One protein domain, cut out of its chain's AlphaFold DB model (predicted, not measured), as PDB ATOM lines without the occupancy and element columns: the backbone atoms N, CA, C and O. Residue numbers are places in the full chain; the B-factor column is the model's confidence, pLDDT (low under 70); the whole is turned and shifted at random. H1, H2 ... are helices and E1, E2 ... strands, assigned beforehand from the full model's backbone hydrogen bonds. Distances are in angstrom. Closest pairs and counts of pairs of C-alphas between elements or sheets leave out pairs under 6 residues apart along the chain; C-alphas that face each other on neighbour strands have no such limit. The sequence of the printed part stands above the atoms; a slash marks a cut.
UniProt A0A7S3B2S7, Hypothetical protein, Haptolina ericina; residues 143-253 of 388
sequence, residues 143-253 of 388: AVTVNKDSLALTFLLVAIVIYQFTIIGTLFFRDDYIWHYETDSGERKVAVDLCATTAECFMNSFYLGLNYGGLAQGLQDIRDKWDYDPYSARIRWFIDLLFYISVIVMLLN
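This is residues 143 to 253 of the 388 residues of the protein "Hypothetical protein" of Haptolina ericina (UniProt A0A7S3B2S7). Two long helices, H1 and H6, run side by side in opposite directions, and the shorter H3 crosses H1 steeply, while the small helices H4 and H5 pack on H6. A hairpin of two strands, E1 and E2, makes an arm leading away from the helices, and residues 143 to 153, of which 148 to 153 belong to H1, stick out toward the other end of the length. The printed part has 111 residues with six named helices and two named strands, in the order H1, H2, E1, E2, H3, H4, H5, H6; the sheet has the order E1 - E2, antiparallel, and the class is mostly helix. The whole is elongated, spanning 55 by 33 by 22 A, and only just loose, close to compact, with a radius of gyration of the C-alphas of 16.0 A.

H1, residues 148 to 172, begins with C-alpha 148 at (54.649, 49.648, 129.369) and is 36.1 A long. H2, residues 174 to 177, comes before E1, residues 178 to 182, and E2, residues 189 to 193, with C-alpha 189 at (19.344, 33.199, 105.370). H3, residues 198 to 211, is 19.7 A long. H4, residues 215 to 218, and H5, residues 222 to 225, lead to H6, residues 230 to 253, which is 32.6 A long and ends with C-alpha 253 at (43.626, 58.309, 121.131).

H6 is the hub, touching H1, H4 and H5. H1 and H6 touch at a shallow tilt of 5 degrees, opposite ways, through residues 154 to 165 and 243 to 251 alone; the closest C-alphas, of Val 158 and Leu 251, are 6.6 A apart. H4 touches H6, closest at the C-alphas of Ala 216 and Asp 240, 5.8 A. H5 touches H6, closest at the C-alphas of Lys 225 and Ala 233, 5.9 A. H1 touches H3 with residues 159 to 170 alone, at a steep tilt of 65 degrees; the closest C-alphas are those of Thr 166 and Phe 202, 5.7 A. H3 and H4 touch only at the corner, with the C-alphas of Gly 209 and Leu 215 closest at 4.6 A. H1 and H2 meet only through their link. In the hairpin E1 and E2, N 179 and O 192 are 2.9 A apart and N 192 and O 179 are 2.8 A apart, within hydrogen-bond range. E1 is apart from H1, H3 and H6. Every O i to N i+4 pair is within hydrogen-bond range in H1 and H3, and 16 of 20 are in H6; H2, H4 and H5 are too short for such a pair.

The two C-alphas farthest apart, those of Val 146 and Glu 187, are 55.7 A apart. The printed part has no cut, and no link is long. The mean pLDDT of the printed part is 86.4, and residues 186 to 188, in the link between E1 and E2, are under 70.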
ATOM      1  N   ALA A 143      61.005  52.924 122.755       87.44
ATOM      2  CA  ALA A 143      60.058  54.021 122.930       87.44
ATOM      3  C   ALA A 143      58.638  53.558 123.306       87.44
ATOM      4  O   ALA A 143      57.946  54.260 124.043       87.44
ATOM      5  N   VAL A 144      58.196  52.383 122.846       89.75
ATOM      6  CA  VAL A 144      56.884  51.823 123.212       89.75
ATOM      7  C   VAL A 144      56.941  51.086 124.556       89.75
ATOM      8  O   VAL A 144      55.972  51.115 125.314       89.75
ATOM      9  N   THR A 145      58.061  50.437 124.887       91.00
ATOM     10  CA  THR A 145      58.190  49.616 126.104       91.00
ATOM     11  C   THR A 145      58.590  50.397 127.356       91.00
ATOM     12  O   THR A 145      58.371  49.890 128.456       91.00
ATOM     13  N   VAL A 146      59.109  51.624 127.226       89.38
ATOM     14  CA  VAL A 146      59.465  52.496 128.365       89.38
ATOM     15  C   VAL A 146      58.263  52.743 129.281       89.38
ATOM     16  O   VAL A 146      58.363  52.527 130.485       89.38
ATOM     17  N   ASN A 147      57.099  53.081 128.715       91.19
ATOM     18  CA  ASN A 147      55.861  53.317 129.470       91.19
ATOM     19  C   ASN A 147      54.897  52.118 129.413       91.19
ATOM     20  O   ASN A 147      53.676  52.286 129.334       91.19
ATOM     21  N   LYS A 148      55.438  50.891 129.455       92.62
ATOM     22  CA  LYS A 148      54.649  49.648 129.369       92.62
ATOM     23  C   LYS A 148      53.550  49.544 130.429       92.62
ATOM     24  O   LYS A 148      52.481  49.027 130.120       92.62
ATOM     25  N   ASP A 149      53.780  50.047 131.642       93.06
ATOM     26  CA  ASP A 149      52.821  49.932 132.747       93.06
ATOM     27  C   ASP A 149      51.597  50.820 132.493       93.06
ATOM     28  O   ASP A 149      50.459  50.353 132.550       93.06
ATOM     29  N   SER A 150      51.825  52.077 132.100       92.75
ATOM     30  CA  SER A 150      50.765  53.009 131.696       92.75
ATOM     31  C   SER A 150      49.984  52.488 130.489       92.75
ATOM     32  O   SER A 150      48.754  52.561 130.457       92.75
ATOM     33  N   LEU A 151      50.684  51.917 129.505       94.06
ATOM     34  CA  LEU A 151      50.066  51.333 128.319       94.06
ATOM     35  C   LEU A 151      49.204  50.110 128.678       94.06
ATOM     36  O   LEU A 151      48.053  50.024 128.252       94.06
ATOM     37  N   ALA A 152      49.719  49.198 129.508       94.94
ATOM     38  CA  ALA A 152      49.002  48.008 129.960       94.94
ATOM     39  C   ALA A 152      47.751  48.361 130.776       94.94
ATOM     40  O   ALA A 152      46.683  47.796 130.536       94.94
ATOM     41  N   LEU A 153      47.850  49.332 131.692       95.12
ATOM     42  CA  LEU A 153      46.703  49.838 132.452       95.12
ATOM     43  C   LEU A 153      45.650  50.480 131.539       95.12
ATOM     44  O   LEU A 153      44.453  50.293 131.756       95.12
ATOM     45  N   THR A 154      46.075  51.181 130.487       94.19
ATOM     46  CA  THR A 154      45.154  51.785 129.513       94.19
ATOM     47  C   THR A 154      44.437  50.719 128.679       94.19
ATOM     48  O   THR A 154      43.221  50.788 128.512       94.19
ATOM     49  N   PHE A 155      45.143  49.680 128.215       94.06
ATOM     50  CA  PHE A 155      44.511  48.533 127.548       94.06
ATOM     51  C   PHE A 155      43.550  47.774 128.471       94.06
ATOM     52  O   PHE A 155      42.478  47.355 128.030       94.06
ATOM     53  N   LEU A 156      43.893  47.630 129.754       95.81
ATOM     54  CA  LEU A 156      43.003  47.040 130.751       95.81
ATOM     55  C   LEU A 156      41.731  47.882 130.924       95.81
ATOM     56  O   LEU A 156      40.632  47.329 130.943       95.81
ATOM     57  N   LEU A 157      41.858  49.209 130.993       95.25
ATOM     58  CA  LEU A 157      40.717  50.121 131.050       95.25
ATOM     59  C   LEU A 157      39.823  49.985 129.807       95.25
ATOM     60  O   LEU A 157      38.606  49.880 129.950       95.25
ATOM     61  N   VAL A 158      40.411  49.915 128.607       94.62
ATOM     62  CA  VAL A 158      39.678  49.652 127.354       94.62
ATOM     63  C   VAL A 158      38.900  48.342 127.439       94.62
ATOM     64  O   VAL A 158      37.704  48.323 127.150       94.62
ATOM     65  N   ALA A 159      39.539  47.260 127.886       94.94
ATOM     66  CA  ALA A 159      38.882  45.965 128.041       94.94
ATOM     67  C   ALA A 159      37.716  46.021 129.044       94.94
ATOM     68  O   ALA A 159      36.644  45.491 128.759       94.94
ATOM     69  N   ILE A 160      37.880  46.706 130.182       96.19
ATOM     70  CA  ILE A 160      36.820  46.877 131.188       96.19
ATOM     71  C   ILE A 160      35.639  47.671 130.618       96.19
ATOM     72  O   ILE A 160      34.489  47.270 130.800       96.19
ATOM     73  N   VAL A 161      35.898  48.775 129.914       95.31
ATOM     74  CA  VAL A 161      34.842  49.607 129.318       95.31
ATOM     75  C   VAL A 161      34.088  48.828 128.237       95.31
ATOM     76  O   VAL A 161      32.859  48.786 128.261       95.31
ATOM     77  N   ILE A 162      34.797  48.128 127.346       94.56
ATOM     78  CA  ILE A 162      34.171  47.258 126.335       94.56
ATOM     79  C   ILE A 162      33.343  46.155 127.002       94.56
ATOM     80  O   ILE A 162      32.239  45.857 126.547       94.56
ATOM     81  N   TYR A 163      33.826  45.567 128.097       94.88
ATOM     82  CA  TYR A 163      33.082  44.554 128.840       94.88
ATOM     83  C   TYR A 163      31.773  45.103 129.422       94.88
ATOM     84  O   TYR A 163      30.736  44.452 129.311       94.88
ATOM     85  N   GLN A 164      31.775  46.327 129.961       94.69
ATOM     86  CA  GLN A 164      30.546  46.977 130.428       94.69
ATOM     87  C   GLN A 164      29.535  47.166 129.290       94.69
ATOM     88  O   GLN A 164      28.372  46.786 129.438       94.69
ATOM     89  N   PHE A 165      29.976  47.674 128.134       93.00
ATOM     90  CA  PHE A 165      29.113  47.793 126.952       93.00
ATOM     91  C   PHE A 165      28.628  46.438 126.437       93.00
ATOM     92  O   PHE A 165      27.486  46.335 126.003       93.00
ATOM     93  N   THR A 166      29.447  45.392 126.552       92.00
ATOM     94  CA  THR A 166      29.053  44.020 126.208       92.00
ATOM     95  C   THR A 166      27.893  43.554 127.086       92.00
ATOM     96  O   THR A 166      26.905  43.057 126.560       92.00
ATOM     97  N   ILE A 167      27.958  43.744 128.410       93.06
ATOM     98  CA  ILE A 167      26.871  43.353 129.329       93.06
ATOM     99  C   ILE A 167      25.586  44.143 129.053       93.06
ATOM    100  O   ILE A 167      24.493  43.583 129.086       93.06
ATOM    101  N   ILE A 168      25.696  45.436 128.745       91.19
ATOM    102  CA  ILE A 168      24.535  46.245 128.345       91.19
ATOM    103  C   ILE A 168      23.952  45.713 127.024       91.19
ATOM    104  O   ILE A 168      22.741  45.525 126.914       91.19
ATOM    105  N   GLY A 169      24.811  45.409 126.049       88.31
ATOM    106  CA  GLY A 169      24.440  44.820 124.764       88.31
ATOM    107  C   GLY A 169      23.706  43.488 124.906       88.31
ATOM    108  O   GLY A 169      22.655  43.302 124.300       88.31
ATOM    109  N   THR A 170      24.198  42.582 125.751       87.25
ATOM    110  CA  THR A 170      23.594  41.251 125.926       87.25
ATOM    111  C   THR A 170      22.254  41.287 126.650       87.25
ATOM    112  O   THR A 170      21.381  40.475 126.349       87.25
ATOM    113  N   LEU A 171      22.075  42.210 127.601       88.94
ATOM    114  CA  LEU A 171      20.850  42.306 128.395       88.94
ATOM    115  C   LEU A 171      19.711  43.005 127.648       88.94
ATOM    116  O   LEU A 171      18.563  42.591 127.784       88.94
ATOM    117  N   PHE A 172      20.015  44.053 126.877       86.25
ATOM    118  CA  PHE A 172      18.993  44.884 126.228       86.25
ATOM    119  C   PHE A 172      18.871  44.654 124.717       86.25
ATOM    120  O   PHE A 172      17.796  44.863 124.162       86.25
ATOM    121  N   PHE A 173      19.941  44.214 124.052       84.69
ATOM    122  CA  PHE A 173      20.056  44.186 122.589       84.69
ATOM    123  C   PHE A 173      20.511  42.824 122.053       84.69
ATOM    124  O   PHE A 173      21.197  42.749 121.034       84.69
ATOM    125  N   ARG A 174      20.132  41.731 122.728       84.31
ATOM    126  CA  ARG A 174      20.562  40.369 122.372       84.31
ATOM    127  C   ARG A 174      20.280  40.008 120.912       84.31
ATOM    128  O   ARG A 174      21.123  39.391 120.274       84.31
ATOM    129  N   ASP A 175      19.133  40.430 120.387       83.69
ATOM    130  CA  ASP A 175      18.726  40.117 119.015       83.69
ATOM    131  C   ASP A 175      19.661  40.738 117.962       83.69
ATOM    132  O   ASP A 175      19.800  40.181 116.880       83.69
ATOM    133  N   ASP A 176      20.353  41.843 118.277       84.00
ATOM    134  CA  ASP A 176      21.284  42.505 117.344       84.00
ATOM    135  C   ASP A 176      22.579  41.707 117.131       84.00
ATOM    136  O   ASP A 176      23.299  41.940 116.160       84.00
ATOM    137  N   TYR A 177      22.887  40.783 118.047       85.50
ATOM    138  CA  TYR A 177      24.046  39.891 117.964       85.50
ATOM    139  C   TYR A 177      23.779  38.644 117.116       85.50
ATOM    140  O   TYR A 177      24.652  37.785 116.995       85.50
ATOM    141  N   ILE A 178      22.595  38.537 116.511       84.94
ATOM    142  CA  ILE A 178      22.288  37.497 115.537       84.94
ATOM    143  C   ILE A 178      22.618  38.051 114.155       84.94
ATOM    144  O   ILE A 178      21.923  38.911 113.620       84.94
ATOM    145  N   TRP A 179      23.695  37.548 113.560       82.25
ATOM    146  CA  TRP A 179      24.087  37.953 112.218       82.25
ATOM    147  C   TRP A 179      23.468  37.035 111.176       82.25
ATOM    148  O   TRP A 179      23.525  35.806 111.278       82.25
ATOM    149  N   HIS A 180      22.871  37.645 110.160       80.06
ATOM    150  CA  HIS A 180      22.239  36.948 109.053       80.06
ATOM    151  C   HIS A 180      23.082  37.116 107.796       80.06
ATOM    152  O   HIS A 180      23.345  38.241 107.378       80.06
ATOM    153  N   TYR A 181      23.442  36.003 107.160       77.69
ATOM    154  CA  TYR A 181      24.086  36.029 105.850       77.69
ATOM    155  C   TYR A 181      23.342  35.175 104.836       77.69
ATOM    156  O   TYR A 181      22.711  34.166 105.169       77.69
ATOM    157  N   GLU A 182      23.394  35.624 103.588       76.12
ATOM    158  CA  GLU A 182      22.810  34.930 102.450       76.12
ATOM    159  C   GLU A 182      23.842  33.945 101.894       76.12
ATOM    160  O   GLU A 182      25.000  34.296 101.671       76.12
ATOM    161  N   THR A 183      23.444  32.686 101.715       74.38
ATOM    162  CA  THR A 183      24.270  31.696 101.014       74.38
ATOM    163  C   THR A 183      24.229  31.946  99.507       74.38
ATOM    164  O   THR A 183      23.203  32.396  99.004       74.38
ATOM    165  N   ASP A 184      25.280  31.562  98.772       71.69
ATOM    166  CA  ASP A 184      25.390  31.722  97.303       71.69
ATOM    167  C   ASP A 184      24.191  31.169  96.503       71.69
ATOM    168  O   ASP A 184      23.963  31.552  95.359       71.69
ATOM    169  N   SER A 185      23.393  30.276  97.098       71.75
ATOM    170  CA  SER A 185      22.147  29.751  96.531       71.75
ATOM    171  C   SER A 185      20.920  30.663  96.687       71.75
ATOM    172  O   SER A 185      19.846  30.275  96.244       71.75
ATOM    173  N   GLY A 186      21.024  31.835  97.327       65.94
ATOM    174  CA  GLY A 186      19.961  32.851  97.446       65.94
ATOM    175  C   GLY A 186      18.708  32.455  98.246       65.94
ATOM    176  O   GLY A 186      17.874  33.306  98.539       65.94
ATOM    177  N   GLU A 187      18.557  31.184  98.625       63.28
ATOM    178  CA  GLU A 187      17.299  30.647  99.165       63.28
ATOM    179  C   GLU A 187      17.262  30.521 100.698       63.28
ATOM    180  O   GLU A 187      16.188  30.320 101.268       63.28
ATOM    181  N   ARG A 188      18.398  30.645 101.406       60.75
ATOM    182  CA  ARG A 188      18.437  30.454 102.867       60.75
ATOM    183  C   ARG A 188      19.302  31.496 103.576       60.75
ATOM    184  O   ARG A 188      20.522  31.490 103.453       60.75
ATOM    185  N   LYS A 189      18.661  32.344 104.387       74.12
ATOM    186  CA  LYS A 189      19.344  33.199 105.370       74.12
ATOM    187  C   LYS A 189      19.758  32.332 106.552       74.12
ATOM    188  O   LYS A 189      18.900  31.811 107.266       74.12
ATOM    189  N   VAL A 190      21.059  32.132 106.730       79.75
ATOM    190  CA  VAL A 190      21.594  31.426 107.900       79.75
ATOM    191  C   VAL A 190      21.810  32.458 109.001       79.75
ATOM    192  O   VAL A 190      22.421  33.497 108.767       79.75
ATOM    193  N   ALA A 191      21.255  32.191 110.183       81.81
ATOM    194  CA  ALA A 191      21.422  33.019 111.371       81.81
ATOM    195  C   ALA A 191      22.556  32.447 112.228       81.81
ATOM    196  O   ALA A 191      22.527  31.264 112.571       81.81
ATOM    197  N   VAL A 192      23.537  33.278 112.565       83.06
ATOM    198  CA  VAL A 192      24.650  32.931 113.450       83.06
ATOM    199  C   VAL A 192      24.551  33.799 114.692       83.06
ATOM    200  O   VAL A 192      24.587  35.023 114.600       83.06
ATOM    201  N   ASP A 193      24.422  33.161 115.850       85.94
ATOM    202  CA  ASP A 193      24.466  33.843 117.141       85.94
ATOM    203  C   ASP A 193      25.933  34.124 117.505       85.94
ATOM    204  O   ASP A 193      26.709  33.197 117.736       85.94
ATOM    205  N   LEU A 194      26.327  35.401 117.522       84.06
ATOM    206  CA  LEU A 194      27.669  35.846 117.928       84.06
ATOM    207  C   LEU A 194      27.827  35.943 119.455       84.06
ATOM    208  O   LEU A 194      28.894  36.308 119.952       84.06
ATOM    209  N   CYS A 195      26.768  35.687 120.215       87.06
ATOM    210  CA  CYS A 195      26.684  35.991 121.636       87.06
ATOM    211  C   CYS A 195      26.057  34.817 122.411       87.06
ATOM    212  O   CYS A 195      25.275  35.019 123.344       87.06
ATOM    213  N   ALA A 196      26.421  33.575 122.056       85.88
ATOM    214  CA  ALA A 196      25.932  32.382 122.751       85.88
ATOM    215  C   ALA A 196      26.472  32.298 124.192       85.88
ATOM    216  O   ALA A 196      25.752  31.898 125.110       85.88
ATOM    217  N   THR A 197      27.719  32.731 124.413       89.75
ATOM    218  CA  THR A 197      28.310  32.913 125.747       89.75
ATOM    219  C   THR A 197      28.739  34.362 125.980       89.75
ATOM    220  O   THR A 197      29.107  35.081 125.051       89.75
ATOM    221  N   THR A 198      28.765  34.809 127.242       88.25
ATOM    222  CA  THR A 198      29.247  36.160 127.596       88.25
ATOM    223  C   THR A 198      30.694  36.394 127.145       88.25
ATOM    224  O   THR A 198      31.059  37.515 126.798       88.25
ATOM    225  N   ALA A 199      31.516  35.339 127.122       90.94
ATOM    226  CA  ALA A 199      32.897  35.406 126.657       90.94
ATOM    227  C   ALA A 199      32.985  35.612 125.137       90.94
ATOM    228  O   ALA A 199      33.728  36.483 124.691       90.94
ATOM    229  N   GLU A 200      32.197  34.876 124.349       90.94
ATOM    230  CA  GLU A 200      32.096  35.090 122.897       90.94
ATOM    231  C   GLU A 200      31.593  36.494 122.582       90.94
ATOM    232  O   GLU A 200      32.164  37.182 121.741       90.94
ATOM    233  N   CYS A 201      30.591  36.959 123.324       90.00
ATOM    234  CA  CYS A 201      30.037  38.288 123.136       90.00
ATOM    235  C   CYS A 201      31.053  39.396 123.427       90.00
ATOM    236  O   CYS A 201      31.116  40.390 122.703       90.00
ATOM    237  N   PHE A 202      31.881  39.213 124.460       92.69
ATOM    238  CA  PHE A 202      32.977  40.127 124.768       92.69
ATOM    239  C   PHE A 202      34.045  40.106 123.672       92.69
ATOM    240  O   PHE A 202      34.444  41.168 123.203       92.69
ATOM    241  N   MET A 203      34.468  38.924 123.216       92.44
ATOM    242  CA  MET A 203      35.464  38.795 122.146       92.44
ATOM    243  C   MET A 203      34.971  39.408 120.833       92.44
ATOM    244  O   MET A 203      35.708  40.155 120.192       92.44
ATOM    245  N   ASN A 204      33.709  39.168 120.472       89.38
ATOM    246  CA  ASN A 204      33.087  39.760 119.292       89.38
ATOM    247  C   ASN A 204      32.906  41.272 119.448       89.38
ATOM    248  O   ASN A 204      33.231  42.007 118.525       89.38
ATOM    249  N   SER A 205      32.483  41.770 120.613       90.62
ATOM    250  CA  SER A 205      32.370  43.217 120.861       90.62
ATOM    251  C   SER A 205      33.734  43.915 120.840       90.62
ATOM    252  O   SER A 205      33.850  45.023 120.325       90.62
ATOM    253  N   PHE A 206      34.781  43.259 121.346       91.25
ATOM    254  CA  PHE A 206      36.155  43.757 121.303       91.25
ATOM    255  C   PHE A 206      36.688  43.802 119.866       91.25
ATOM    256  O   PHE A 206      37.200  44.830 119.427       91.25
ATOM    257  N   TYR A 207      36.521  42.714 119.109       89.56
ATOM    258  CA  TYR A 207      36.952  42.627 117.716       89.56
ATOM    259  C   TYR A 207      36.175  43.587 116.809       89.56
ATOM    260  O   TYR A 207      36.783  44.360 116.070       89.56
ATOM    261  N   LEU A 208      34.842  43.561 116.865       87.50
ATOM    262  CA  LEU A 208      33.991  44.383 116.009       87.50
ATOM    263  C   LEU A 208      34.094  45.862 116.384       87.50
ATOM    264  O   LEU A 208      34.280  46.713 115.517       87.50
ATOM    265  N   GLY A 209      34.035  46.157 117.684       87.06
ATOM    266  CA  GLY A 209      34.044  47.517 118.201       87.06
ATOM    267  C   GLY A 209      35.324  48.277 117.867       87.06
ATOM    268  O   GLY A 209      35.235  49.441 117.484       87.06
ATOM    269  N   LEU A 210      36.492  47.631 117.959       87.94
ATOM    270  CA  LEU A 210      37.777  48.276 117.661       87.94
ATOM    271  C   LEU A 210      38.098  48.334 116.159       87.94
ATOM    272  O   LEU A 210      38.699  49.313 115.722       87.94
ATOM    273  N   ASN A 211      37.703  47.330 115.363       85.31
ATOM    274  CA  ASN A 211      38.067  47.270 113.938       85.31
ATOM    275  C   ASN A 211      37.106  48.029 113.012       85.31
ATOM    276  O   ASN A 211      37.556  48.613 112.029       85.31
ATOM    277  N   TYR A 212      35.803  48.044 113.307       81.44
ATOM    278  CA  TYR A 212      34.778  48.629 112.428       81.44
ATOM    279  C   TYR A 212      34.300  50.004 112.913       81.44
ATOM    280  O   TYR A 212      33.155  50.386 112.710       81.44
ATOM    281  N   GLY A 213      35.156  50.760 113.607       76.56
ATOM    282  CA  GLY A 213      34.820  52.117 114.050       76.56
ATOM    283  C   GLY A 213      33.595  52.195 114.972       76.56
ATOM    284  O   GLY A 213      32.934  53.230 114.998       76.56
ATOM    285  N   GLY A 214      33.278  51.126 115.708       83.69
ATOM    286  CA  GLY A 214      32.145  51.052 116.634       83.69
ATOM    287  C   GLY A 214      31.290  49.789 116.483       83.69
ATOM    288  O   GLY A 214      31.338  49.088 115.477       83.69
ATOM    289  N   LEU A 215      30.464  49.508 117.497       82.19
ATOM    290  CA  LEU A 215      29.580  48.333 117.531       82.19
ATOM    291  C   LEU A 215      28.467  48.371 116.467       82.19
ATOM    292  O   LEU A 215      28.078  47.320 115.965       82.19
ATOM    293  N   ALA A 216      27.999  49.563 116.082       77.31
ATOM    294  CA  ALA A 216      26.913  49.742 115.112       77.31
ATOM    295  C   ALA A 216      27.215  49.189 113.709       77.31
ATOM    296  O   ALA A 216      26.290  48.829 112.994       77.31
ATOM    297  N   GLN A 217      28.485  49.144 113.293       74.38
ATOM    298  CA  GLN A 217      28.860  48.659 111.955       74.38
ATOM    299  C   GLN A 217      29.040  47.139 111.905       74.38
ATOM    300  O   GLN A 217      28.971  46.548 110.830       74.38
ATOM    301  N   GLY A 218      29.302  46.513 113.055       73.88
ATOM    302  CA  GLY A 218      29.509  45.068 113.157       73.88
ATOM    303  C   GLY A 218      28.245  44.273 113.488       73.88
ATOM    304  O   GLY A 218      28.255  43.052 113.366       73.88
ATOM    305  N   LEU A 219      27.182  44.944 113.930       81.31
ATOM    306  CA  LEU A 219      25.912  44.334 114.328       81.31
ATOM    307  C   LEU A 219      24.810  44.675 113.318       81.31
ATOM    308  O   LEU A 219      25.057  45.377 112.337       81.31
ATOM    309  N   GLN A 220      23.610  44.126 113.517       79.06
ATOM    310  CA  GLN A 220      22.493  44.349 112.596       79.06
ATOM    311  C   GLN A 220      22.207  45.850 112.394       79.06
ATOM    312  O   GLN A 220      22.263  46.627 113.351       79.06
ATOM    313  N   ASP A 221      21.890  46.250 111.151       78.19
ATOM    314  CA  ASP A 221      21.606  47.650 110.815       78.19
ATOM    315  C   ASP A 221      20.436  48.149 111.667       78.19
ATOM    316  O   ASP A 221      19.296  47.691 111.564       78.19
ATOM    317  N   ILE A 222      20.735  49.134 112.510       76.81
ATOM    318  CA  ILE A 222      19.764  49.759 113.396       76.81
ATOM    319  C   ILE A 222      18.578  50.332 112.623       76.81
ATOM    320  O   ILE A 222      17.483  50.404 113.180       76.81
ATOM    321  N   ARG A 223      18.775  50.715 111.346       76.31
ATOM    322  CA  ARG A 223      17.746  51.257 110.450       76.31
ATOM    323  C   ARG A 223      16.551  50.318 110.297       76.31
ATOM    324  O   ARG A 223      15.424  50.804 110.258       76.31
ATOM    325  N   ASP A 224      16.784  49.008 110.307       74.12
ATOM    326  CA  ASP A 224      15.731  47.999 110.154       74.12
ATOM    327  C   ASP A 224      14.712  48.043 111.306       74.12
ATOM    328  O   ASP A 224      13.556  47.654 111.140       74.12
ATOM    329  N   LYS A 225      15.117  48.548 112.481       74.88
ATOM    330  CA  LYS A 225      14.271  48.609 113.682       74.88
ATOM    331  C   LYS A 225      13.507  49.922 113.853       74.88
ATOM    332  O   LYS A 225      12.628  49.976 114.710       74.88
ATOM    333  N   TRP A 226      13.768  50.964 113.056       79.44
ATOM    334  CA  TRP A 226      13.126  52.279 113.255       79.44
ATOM    335  C   TRP A 226      11.619  52.263 113.016       79.44
ATOM    336  O   TRP A 226      10.898  53.000 113.687       79.44
ATOM    337  N   ASP A 227      11.154  51.418 112.096       78.19
ATOM    338  CA  ASP A 227       9.737  51.350 111.735       78.19
ATOM    339  C   ASP A 227       8.909  50.535 112.743       78.19
ATOM    340  O   ASP A 227       7.732  50.830 112.946       78.19
ATOM    341  N   TYR A 228       9.510  49.533 113.399       80.00
ATOM    342  CA  TYR A 228       8.805  48.619 114.310       80.00
ATOM    343  C   TYR A 228       9.041  48.921 115.801       80.00
ATOM    344  O   TYR A 228       8.104  48.824 116.592       80.00
ATOM    345  N   ASP A 229      10.252  49.329 116.198       84.69
ATOM    346  CA  ASP A 229      10.574  49.727 117.576       84.69
ATOM    347  C   ASP A 229      11.477  50.980 117.613       84.69
ATOM    348  O   ASP A 229      12.692  50.909 117.849       84.69
ATOM    349  N   PRO A 230      10.885  52.171 117.411       84.94
ATOM    350  CA  PRO A 230      11.634  53.421 117.363       84.94
ATOM    351  C   PRO A 230      12.244  53.814 118.715       84.94
ATOM    352  O   PRO A 230      13.166  54.630 118.747       84.94
ATOM    353  N   TYR A 231      11.739  53.298 119.841       86.69
ATOM    354  CA  TYR A 231      12.285  53.630 121.159       86.69
ATOM    355  C   TYR A 231      13.579  52.855 121.418       86.69
ATOM    356  O   TYR A 231      14.598  53.473 121.736       86.69
ATOM    357  N   SER A 232      13.570  51.535 121.202       85.62
ATOM    358  CA  SER A 232      14.775  50.707 121.315       85.62
ATOM    359  C   SER A 232      15.845  51.126 120.306       85.62
ATOM    360  O   SER A 232      17.001  51.302 120.689       85.62
ATOM    361  N   ALA A 233      15.460  51.429 119.058       86.00
ATOM    362  CA  ALA A 233      16.383  51.932 118.037       86.00
ATOM    363  C   ALA A 233      17.073  53.247 118.452       86.00
ATOM    364  O   ALA A 233      18.274  53.415 118.250       86.00
ATOM    365  N   ARG A 234      16.360  54.181 119.098       88.44
ATOM    366  CA  ARG A 234      16.985  55.414 119.612       88.44
ATOM    367  C   ARG A 234      17.960  55.130 120.747       88.44
ATOM    368  O   ARG A 234      19.063  55.666 120.725       88.44
ATOM    369  N   ILE A 235      17.580  54.308 121.729       88.69
ATOM    370  CA  ILE A 235      18.475  53.958 122.847       88.69
ATOM    371  C   ILE A 235      19.727  53.270 122.312       88.69
ATOM    372  O   ILE A 235      20.836  53.645 122.686       88.69
ATOM    373  N   ARG A 236      19.554  52.307 121.407       87.50
ATOM    374  CA  ARG A 236      20.651  51.594 120.761       87.50
ATOM    375  C   ARG A 236      21.613  52.558 120.065       87.50
ATOM    376  O   ARG A 236      22.811  52.494 120.314       87.50
ATOM    377  N   TRP A 237      21.086  53.516 119.301       87.94
ATOM    378  CA  TRP A 237      21.890  54.547 118.642       87.94
ATOM    379  C   TRP A 237      22.716  55.367 119.642       87.94
ATOM    380  O   TRP A 237      23.903  55.600 119.421       87.94
ATOM    381  N   PHE A 238      22.116  55.768 120.768       90.69
ATOM    382  CA  PHE A 238      22.834  56.482 121.829       90.69
ATOM    383  C   PHE A 238      23.940  55.630 122.462       90.69
ATOM    384  O   PHE A 238      25.012  56.157 122.752       90.69
ATOM    385  N   ILE A 239      23.704  54.332 122.671       91.12
ATOM    386  CA  ILE A 239      24.711  53.408 123.207       91.12
ATOM    387  C   ILE A 239      25.868  53.230 122.221       91.12
ATOM    388  O   ILE A 239      27.023  53.322 122.630       91.12
ATOM    389  N   ASP A 240      25.582  53.051 120.930       90.38
ATOM    390  CA  ASP A 240      26.615  52.935 119.898       90.38
ATOM    391  C   ASP A 240      27.428  54.238 119.755       90.38
ATOM    392  O   ASP A 240      28.654  54.198 119.626       90.38
ATOM    393  N   LEU A 241      26.776  55.402 119.857       91.25
ATOM    394  CA  LEU A 241      27.445  56.707 119.880       91.25
ATOM    395  C   LEU A 241      28.343  56.865 121.115       91.25
ATOM    396  O   LEU A 241      29.477  57.336 121.006       91.25
ATOM    397  N   LEU A 242      27.853  56.465 122.290       93.25
ATOM    398  CA  LEU A 242      28.619  56.525 123.530       93.25
ATOM    399  C   LEU A 242      29.827  55.582 123.476       93.25
ATOM    400  O   LEU A 242      30.920  55.965 123.899       93.25
ATOM    401  N   PHE A 243      29.658  54.382 122.917       92.69
ATOM    402  CA  PHE A 243      30.750  53.444 122.665       92.69
ATOM    403  C   PHE A 243      31.808  54.063 121.745       92.69
ATOM    404  O   PHE A 243      32.995  54.038 122.067       92.69
ATOM    405  N   TYR A 244      31.389  54.673 120.632       92.06
ATOM    406  CA  TYR A 244      32.300  55.310 119.683       92.06
ATOM    407  C   TYR A 244      33.124  56.431 120.330       92.06
ATOM    408  O   TYR A 244      34.353  56.447 120.226       92.06
ATOM    409  N   ILE A 245      32.466  57.348 121.045       93.31
ATOM    410  CA  ILE A 245      33.147  58.475 121.694       93.31
ATOM    411  C   ILE A 245      34.095  57.977 122.792       93.31
ATOM    412  O   ILE A 245      35.243  58.415 122.862       93.31
ATOM    413  N   SER A 246      33.642  57.055 123.643       93.00
ATOM    414  CA  SER A 246      34.443  56.581 124.775       93.00
ATOM    415  C   SER A 246      35.616  55.697 124.345       93.00
ATOM    416  O   SER A 246      36.753  55.960 124.727       93.00
ATOM    417  N   VAL A 247      35.393  54.666 123.533       93.00
ATOM    418  CA  VAL A 247      36.435  53.683 123.206       93.00
ATOM    419  C   VAL A 247      37.334  54.171 122.073       93.00
ATOM    420  O   VAL A 247      38.557  54.148 122.208       93.00
ATOM    421  N   ILE A 248      36.752  54.643 120.969       90.38
ATOM    422  CA  ILE A 248      37.513  54.987 119.760       90.38
ATOM    423  C   ILE A 248      38.091  56.396 119.864       90.38
ATOM    424  O   ILE A 248      39.296  56.584 119.724       90.38
ATOM    425  N   VAL A 249      37.256  57.402 120.134       92.50
ATOM    426  CA  VAL A 249      37.722  58.799 120.142       92.50
ATOM    427  C   VAL A 249      38.535  59.121 121.392       92.50
ATOM    428  O   VAL A 249      39.519  59.848 121.296       92.50
ATOM    429  N   MET A 250      38.150  58.611 122.559       93.75
ATOM    430  CA  MET A 250      38.845  58.919 123.805       93.75
ATOM    431  C   MET A 250      39.948  57.894 124.104       93.75
ATOM    432  O   MET A 250      41.124  58.246 124.045       93.75
ATOM    433  N   LEU A 251      39.615  56.633 124.394       93.06
ATOM    434  CA  LEU A 251      40.602  55.676 124.915       93.06
ATOM    435  C   LEU A 251      41.694  55.281 123.903       93.06
ATOM    436  O   LEU A 251      42.867  55.234 124.274       93.06
ATOM    437  N   LEU A 252      41.359  55.047 122.630       90.81
ATOM    438  CA  LEU A 252      42.368  54.702 121.618       90.81
ATOM    439  C   LEU A 252      43.305  55.884 121.308       90.81
ATOM    440  O   LEU A 252      44.512  55.695 121.153       90.81
ATOM    441  N   ASN A 253      42.789  57.116 121.295       92.81
ATOM    442  CA  ASN A 253      43.626  58.309 121.131       92.81
ATOM    443  C   ASN A 253      44.495  58.598 122.359       92.81
ATOM    444  O   ASN A 253      45.593  59.124 122.199       92.81
TER     445      ASN A 253